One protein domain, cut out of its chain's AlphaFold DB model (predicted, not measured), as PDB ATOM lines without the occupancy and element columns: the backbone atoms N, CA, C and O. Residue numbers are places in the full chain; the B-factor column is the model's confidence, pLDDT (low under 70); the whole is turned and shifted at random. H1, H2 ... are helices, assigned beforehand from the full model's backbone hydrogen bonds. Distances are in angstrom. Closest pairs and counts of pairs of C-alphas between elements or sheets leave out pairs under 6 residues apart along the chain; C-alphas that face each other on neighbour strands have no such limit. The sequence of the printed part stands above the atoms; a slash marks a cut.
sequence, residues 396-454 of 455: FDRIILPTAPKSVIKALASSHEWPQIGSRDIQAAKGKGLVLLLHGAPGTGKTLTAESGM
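What this domain is: This is residues 396 to 454 of the 455 residues of an uncharacterized protein of Ascobolus immersus RN42 (UniProt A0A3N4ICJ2). With little regular structure, this is a long, open loop: helix H1 runs along one limb, residues 416 to 445 run out beyond it and fold back, and the short helix H2 follows on the return. Residues 422 to 427 stick out at the far turn. The printed part has 59 residues, with two named helices, H1 then H2, and no named strand; the class is all helix, with 20 residues in named elements. It is loose, with a radius of gyration of the C-alphas of 14.1 A, and spans 38 by 22 by 16 A.

Where its parts are: H1, residues 403 to 415, is 18.0 A long and begins at C-alpha 403 (52.550, 19.830, 40.926). H2, residues 446 to 452, ends at C-alpha 452 (55.373, 33.496, 47.298).

How they stand to each other: H1 and H2 are apart. In both, every O i to N i+4 pair is within hydrogen-bond range.

The domain as a whole: The farthest C-alphas, of Ile 400 and Asp 425, are 38.8 A apart. The printed part has no cut. The link H1 to H2, 30 residues, is long. Mean pLDDT of the printed part is 74.1; residues 417 to 433 and 453 to 454 are under 70.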
ATOM      1  N   PHE A 396      58.253  30.113  46.735       76.56
ATOM      2  CA  PHE A 396      57.260  29.302  46.033       76.56
ATOM      3  C   PHE A 396      57.651  27.829  45.958       76.56
ATOM      4  O   PHE A 396      56.798  26.946  46.052       76.56
ATOM      5  N   ASP A 397      58.945  27.532  45.833       76.38
ATOM      6  CA  ASP A 397      59.440  26.156  45.802       76.38
ATOM      7  C   ASP A 397      59.160  25.443  47.125       76.38
ATOM      8  O   ASP A 397      58.791  24.270  47.116       76.38
ATOM      9  N   ARG A 398      59.200  26.182  48.240       74.44
ATOM     10  CA  ARG A 398      58.854  25.689  49.580       74.44
ATOM     11  C   ARG A 398      57.355  25.490  49.800       74.44
ATOM     12  O   ARG A 398      56.981  24.844  50.777       74.44
ATOM     13  N   ILE A 399      56.491  26.001  48.919       79.69
ATOM     14  CA  ILE A 399      55.057  25.731  49.018       79.69
ATOM     15  C   ILE A 399      54.800  24.252  48.728       79.69
ATOM     16  O   ILE A 399      55.070  23.754  47.627       79.69
ATOM     17  N   ILE A 400      54.192  23.580  49.703       80.19
ATOM     18  CA  ILE A 400      53.676  22.218  49.577       80.19
ATOM     19  C   ILE A 400      52.314  22.289  48.870       80.19
ATOM     20  O   ILE A 400      51.262  22.347  49.502       80.19
ATOM     21  N   LEU A 401      52.346  22.321  47.539       81.31
ATOM     22  CA  LEU A 401      51.180  22.188  46.666       81.31
ATOM     23  C   LEU A 401      51.416  21.042  45.677       81.31
ATOM     24  O   LEU A 401      52.561  20.829  45.268       81.31
ATOM     25  N   PRO A 402      50.359  20.335  45.237       83.94
ATOM     26  CA  PRO A 402      50.483  19.382  44.144       83.94
ATOM     27  C   PRO A 402      51.051  20.052  42.881       83.94
ATOM     28  O   PRO A 402      50.794  21.228  42.614       83.94
ATOM     29  N   THR A 403      51.801  19.298  42.078       84.81
ATOM     30  CA  THR A 403      52.550  19.830  40.926       84.81
ATOM     31  C   THR A 403      51.665  20.572  39.921       84.81
ATOM     32  O   THR A 403      52.041  21.640  39.447       84.81
ATOM     33  N   ALA A 404      50.469  20.049  39.635       85.94
ATOM     34  CA  ALA A 404      49.541  20.647  38.674       85.94
ATOM     35  C   ALA A 404      49.069  22.067  39.072       85.94
ATOM     36  O   ALA A 404      49.352  23.002  38.322       85.94
ATOM     37  N   PRO A 405      48.425  22.300  40.238       84.06
ATOM     38  CA  PRO A 405      48.026  23.648  40.654       84.06
ATOM     39  C   PRO A 405      49.224  24.584  40.848       84.06
ATOM     40  O   PRO A 405      49.137  25.760  40.499       84.06
ATOM     41  N   LYS A 406      50.367  24.070  41.324       84.62
ATOM     42  CA  LYS A 406      51.604  24.852  41.451       84.62
ATOM     43  C   LYS A 406      52.099  25.363  40.090       84.62
ATOM     44  O   LYS A 406      52.474  26.527  39.972       84.62
ATOM     45  N   SER A 407      52.037  24.528  39.051       85.00
ATOM     46  CA  SER A 407      52.385  24.914  37.678       85.00
ATOM     47  C   SER A 407      51.410  25.932  37.088       85.00
ATOM     48  O   SER A 407      51.848  26.855  36.407       85.00
ATOM     49  N   VAL A 408      50.108  25.788  37.349       86.38
ATOM     50  CA  VAL A 408      49.082  26.723  36.853       86.38
ATOM     51  C   VAL A 408      49.263  28.106  37.472       86.38
ATOM     52  O   VAL A 408      49.281  29.093  36.745       86.38
ATOM     53  N   ILE A 409      49.457  28.185  38.794       84.12
ATOM     54  CA  ILE A 409      49.687  29.462  39.483       84.12
ATOM     55  C   ILE A 409      50.946  30.142  38.938       84.12
ATOM     56  O   ILE A 409      50.899  31.326  38.619       84.12
ATOM     57  N   LYS A 410      52.048  29.391  38.775       82.31
ATOM     58  CA  LYS A 410      53.296  29.926  38.214       82.31
ATOM     59  C   LYS A 410      53.102  30.440  36.787       82.31
ATOM     60  O   LYS A 410      53.522  31.547  36.487       82.31
ATOM     61  N   ALA A 411      52.435  29.670  35.929       83.44
ATOM     62  CA  ALA A 411      52.171  30.075  34.551       83.44
ATOM     63  C   ALA A 411      51.309  31.344  34.484       83.44
ATOM     64  O   ALA A 411      51.679  32.287  33.793       83.44
ATOM     65  N   LEU A 412      50.206  31.395  35.240       83.94
ATOM     66  CA  LEU A 412      49.309  32.552  35.265       83.94
ATOM     67  C   LEU A 412      50.025  33.806  35.769       83.94
ATOM     68  O   LEU A 412      49.963  34.830  35.098       83.94
ATOM     69  N   ALA A 413      50.742  33.712  36.893       79.62
ATOM     70  CA  ALA A 413      51.464  34.843  37.471       79.62
ATOM     71  C   ALA A 413      52.601  35.340  36.562       79.62
ATOM     72  O   ALA A 413      52.715  36.537  36.343       79.62
ATOM     73  N   SER A 414      53.410  34.441  35.985       76.56
ATOM     74  CA  SER A 414      54.533  34.830  35.117       76.56
ATOM     75  C   SER A 414      54.108  35.329  33.732       76.56
ATOM     76  O   SER A 414      54.875  36.029  33.085       76.56
ATOM     77  N   SER A 415      52.920  34.949  33.253       76.62
ATOM     78  CA  SER A 415      52.382  35.400  31.959       76.62
ATOM     79  C   SER A 415      51.613  36.720  32.027       76.62
ATOM     80  O   SER A 415      51.254  37.277  30.991       76.62
ATOM     81  N   HIS A 416      51.293  37.186  33.236       74.19
ATOM     82  CA  HIS A 416      50.441  38.348  33.433       74.19
ATOM     83  C   HIS A 416      51.282  39.618  33.526       74.19
ATOM     84  O   HIS A 416      52.008  39.827  34.491       74.19
ATOM     85  N   GLU A 417      51.150  40.485  32.526       66.88
ATOM     86  CA  GLU A 417      51.678  41.846  32.567       66.88
ATOM     87  C   GLU A 417      50.528  42.826  32.799       66.88
ATOM     88  O   GLU A 417      49.532  42.832  32.064       66.88
ATOM     89  N   TRP A 418      50.659  43.679  33.819       65.00
ATOM     90  CA  TRP A 418      49.695  44.755  34.007       65.00
ATOM     91  C   TRP A 418      49.866  45.785  32.880       65.00
ATOM     92  O   TRP A 418      50.976  46.269  32.650       65.00
ATOM     93  N   PRO A 419      48.791  46.156  32.168       62.09
ATOM     94  CA  PRO A 419      48.886  47.120  31.082       62.09
ATOM     95  C   PRO A 419      49.333  48.496  31.605       62.09
ATOM     96  O   PRO A 419      48.745  49.022  32.550       62.09
ATOM     97  N   GLN A 420      50.313  49.119  30.940       58.00
ATOM     98  CA  GLN A 420      50.764  50.504  31.178       58.00
ATOM     99  C   GLN A 420      49.720  51.526  30.673       58.00
ATOM    100  O   GLN A 420      49.999  52.365  29.821       58.00
ATOM    101  N   ILE A 421      48.470  51.408  31.119       55.03
ATOM    102  CA  ILE A 421      47.366  52.301  30.750       55.03
ATOM    103  C   ILE A 421      47.143  53.264  31.913       55.03
ATOM    104  O   ILE A 421      47.065  52.833  33.063       55.03
ATOM    105  N   GLY A 422      47.043  54.564  31.612       55.16
ATOM    106  CA  GLY A 422      46.768  55.612  32.597       55.16
ATOM    107  C   GLY A 422      45.633  55.201  33.539       55.16
ATOM    108  O   GLY A 422      44.553  54.814  33.095       55.16
ATOM    109  N   SER A 423      45.909  55.259  34.842       52.31
ATOM    110  CA  SER A 423      45.249  54.527  35.939       52.31
ATOM    111  C   SER A 423      43.752  54.794  36.180       52.31
ATOM    112  O   SER A 423      43.216  54.370  37.201       52.31
ATOM    113  N   ARG A 424      43.051  55.489  35.276       54.16
ATOM    114  CA  ARG A 424      41.654  55.915  35.461       54.16
ATOM    115  C   ARG A 424      40.671  55.438  34.390       54.16
ATOM    116  O   ARG A 424      39.472  55.620  34.583       54.16
ATOM    117  N   ASP A 425      41.121  54.799  33.309       62.84
ATOM    118  CA  ASP A 425      40.200  54.233  32.313       62.84
ATOM    119  C   ASP A 425      39.785  52.797  32.683       62.84
ATOM    120  O   ASP A 425      40.402  51.799  32.301       62.84
ATOM    121  N   ILE A 426      38.699  52.705  33.451       60.94
ATOM    122  CA  ILE A 426      38.098  51.442  33.904       60.94
ATOM    123  C   ILE A 426      37.607  50.595  32.713       60.94
ATOM    124  O   ILE A 426      37.607  49.364  32.798       60.94
ATOM    125  N   GLN A 427      37.210  51.217  31.594       65.50
ATOM    126  CA  GLN A 427      36.764  50.483  30.407       65.50
ATOM    127  C   GLN A 427      37.951  49.860  29.665       65.50
ATOM    128  O   GLN A 427      37.879  48.686  29.302       65.50
ATOM    129  N   ALA A 428      39.066  50.584  29.521       62.34
ATOM    130  CA  ALA A 428      40.290  50.068  28.900       62.34
ATOM    131  C   ALA A 428      41.040  49.024  29.757       62.34
ATOM    132  O   ALA A 428      41.794  48.203  29.217       62.34
ATOM    133  N   ALA A 429      40.831  49.036  31.079       60.44
ATOM    134  CA  ALA A 429      41.367  48.050  32.023       60.44
ATOM    135  C   ALA A 429      40.502  46.776  32.152       60.44
ATOM    136  O   ALA A 429      40.942  45.769  32.718       60.44
ATOM    137  N   LYS A 430      39.270  46.786  31.622       64.88
ATOM    138  CA  LYS A 430      38.332  45.661  31.722       64.88
ATOM    139  C   LYS A 430      38.898  44.409  31.039       64.88
ATOM    140  O   LYS A 430      39.301  44.446  29.882       64.88
ATOM    141  N   GLY A 431      38.909  43.284  31.759       67.50
ATOM    142  CA  GLY A 431      39.401  41.992  31.258       67.50
ATOM    143  C   GLY A 431      40.922  41.805  31.309       67.50
ATOM    144  O   GLY A 431      41.397  40.735  30.946       67.50
ATOM    145  N   LYS A 432      41.681  42.802  31.784       69.88
ATOM    146  CA  LYS A 432      43.150  42.734  31.895       69.88
ATOM    147  C   LYS A 432      43.650  42.397  33.299       69.88
ATOM    148  O   LYS A 432      44.849  42.244  33.498       69.88
ATOM    149  N   GLY A 433      42.751  42.284  34.276       69.38
ATOM    150  CA  GLY A 433      43.094  41.873  35.637       69.38
ATOM    151  C   GLY A 433      43.194  40.353  35.763       69.38
ATOM    152  O   GLY A 433      42.336  39.631  35.258       69.38
ATOM    153  N   LEU A 434      44.208  39.876  36.483       78.88
ATOM    154  CA  LEU A 434      44.289  38.495  36.944       78.88
ATOM    155  C   LEU A 434      43.752  38.420  38.375       78.88
ATOM    156  O   LEU A 434      44.265  39.081  39.274       78.88
ATOM    157  N   VAL A 435      42.725  37.601  38.589       79.44
ATOM    158  CA  VAL A 435      42.179  37.327  39.924       79.44
ATOM    159  C   VAL A 435      42.358  35.846  40.222       79.44
ATOM    160  O   VAL A 435      41.785  34.993  39.548       79.44
ATOM    161  N   LEU A 436      43.157  35.540  41.244       82.00
ATOM    162  CA  LEU A 436      43.381  34.183  41.739       82.00
ATOM    163  C   LEU A 436      42.637  34.003  43.065       82.00
ATOM    164  O   LEU A 436      42.956  34.657  44.057       82.00
ATOM    165  N   LEU A 437      41.656  33.098  43.100       84.69
ATOM    166  CA  LEU A 437      40.957  32.729  44.331       84.69
ATOM    167  C   LEU A 437      41.596  31.482  44.950       84.69
ATOM    168  O   LEU A 437      41.402  30.365  44.473       84.69
ATOM    169  N   LEU A 438      42.321  31.665  46.053       83.12
ATOM    170  CA  LEU A 438      42.843  30.563  46.861       83.12
ATOM    171  C   LEU A 438      41.811  30.185  47.930       83.12
ATOM    172  O   LEU A 438      41.655  30.892  48.924       83.12
ATOM    173  N   HIS A 439      41.109  29.065  47.746       85.38
ATOM    174  CA  HIS A 439      40.104  28.573  48.696       85.38
ATOM    175  C   HIS A 439      40.574  27.300  49.422       85.38
ATOM    176  O   HIS A 439      41.361  26.519  48.896       85.38
ATOM    177  N   GLY A 440      40.110  27.093  50.658       83.25
ATOM    178  CA  GLY A 440      40.447  25.909  51.459       83.25
ATOM    179  C   GLY A 440      40.352  26.150  52.966       83.25
ATOM    180  O   GLY A 440      40.286  27.301  53.408       83.25
ATOM    181  N   ALA A 441      40.388  25.073  53.756       83.00
ATOM    182  CA  ALA A 441      40.322  25.117  55.222       83.00
ATOM    183  C   ALA A 441      41.403  26.032  55.852       83.00
ATOM    184  O   ALA A 441      42.453  26.252  55.243       83.00
ATOM    185  N   PRO A 442      41.189  26.620  57.044       82.12
ATOM    186  CA  PRO A 442      42.215  27.400  57.746       82.12
ATOM    187  C   PRO A 442      43.535  26.621  57.901       82.12
ATOM    188  O   PRO A 442      43.526  25.406  58.046       82.12
ATOM    189  N   GLY A 443      44.679  27.310  57.835       76.31
ATOM    190  CA  GLY A 443      46.000  26.679  57.997       76.31
ATOM    191  C   GLY A 443      46.575  25.964  56.765       76.31
ATOM    192  O   GLY A 443      47.724  25.545  56.803       76.31
ATOM    193  N   THR A 444      45.863  25.887  55.634       79.19
ATOM    194  CA  THR A 444      46.345  25.204  54.409       79.19
ATOM    195  C   THR A 444      47.383  25.984  53.585       79.19
ATOM    196  O   THR A 444      47.547  25.730  52.397       79.19
ATOM    197  N   GLY A 445      48.056  26.984  54.164       73.25
ATOM    198  CA  GLY A 445      49.113  27.734  53.466       73.25
ATOM    199  C   GLY A 445      48.643  28.683  52.351       73.25
ATOM    200  O   GLY A 445      49.449  29.072  51.510       73.25
ATOM    201  N   LYS A 446      47.364  29.095  52.331       83.12
ATOM    202  CA  LYS A 446      46.822  30.044  51.329       83.12
ATOM    203  C   LYS A 446      47.586  31.371  51.293       83.12
ATOM    204  O   LYS A 446      47.984  31.812  50.224       83.12
ATOM    205  N   THR A 447      47.824  31.973  52.458       74.25
ATOM    206  CA  THR A 447      48.567  33.237  52.575       74.25
ATOM    207  C   THR A 447      49.993  33.082  52.059       74.25
ATOM    208  O   THR A 447      50.415  33.853  51.209       74.25
ATOM    209  N   LEU A 448      50.686  32.015  52.470       74.31
ATOM    210  CA  LEU A 448      52.032  31.703  51.985       74.31
ATOM    211  C   LEU A 448      52.061  31.496  50.460       74.31
ATOM    212  O   LEU A 448      53.009  31.907  49.796       74.31
ATOM    213  N   THR A 449      51.007  30.891  49.899       77.94
ATOM    214  CA  THR A 449      50.868  30.690  48.450       77.94
ATOM    215  C   THR A 449      50.724  32.011  47.700       77.94
ATOM    216  O   THR A 449      51.374  32.193  46.676       77.94
ATOM    217  N   ALA A 450      49.919  32.939  48.223       76.12
ATOM    218  CA  ALA A 450      49.780  34.275  47.650       76.12
ATOM    219  C   ALA A 450      51.091  35.071  47.743       76.12
ATOM    220  O   ALA A 450      51.539  35.632  46.751       76.12
ATOM    221  N   GLU A 451      51.738  35.066  48.910       70.50
ATOM    222  CA  GLU A 451      52.961  35.841  49.148       70.50
ATOM    223  C   GLU A 451      54.162  35.347  48.344       70.50
ATOM    224  O   GLU A 451      55.004  36.152  47.963       70.50
ATOM    225  N   SER A 452      54.250  34.043  48.070       72.00
ATOM    226  CA  SER A 452      55.373  33.496  47.298       72.00
ATOM    227  C   SER A 452      55.146  33.498  45.786       72.00
ATOM    228  O   SER A 452      56.063  33.173  45.043       72.00
ATOM    229  N   GLY A 453      53.917  33.762  45.333       60.53
ATOM    230  CA  GLY A 453      53.564  33.816  43.912       60.53
ATOM    231  C   GLY A 453      53.787  35.188  43.270       60.53
ATOM    232  O   GLY A 453      53.583  35.318  42.067       60.53
ATOM    233  N   MET A 454      54.166  36.194  44.064       54.62
ATOM    234  CA  MET A 454      54.544  37.530  43.606       54.62
ATOM    235  C   MET A 454      56.060  37.533  43.380       54.62
ATOM    236  O   MET A 454      56.819  37.498  44.349       54.62
TER     237      MET A 454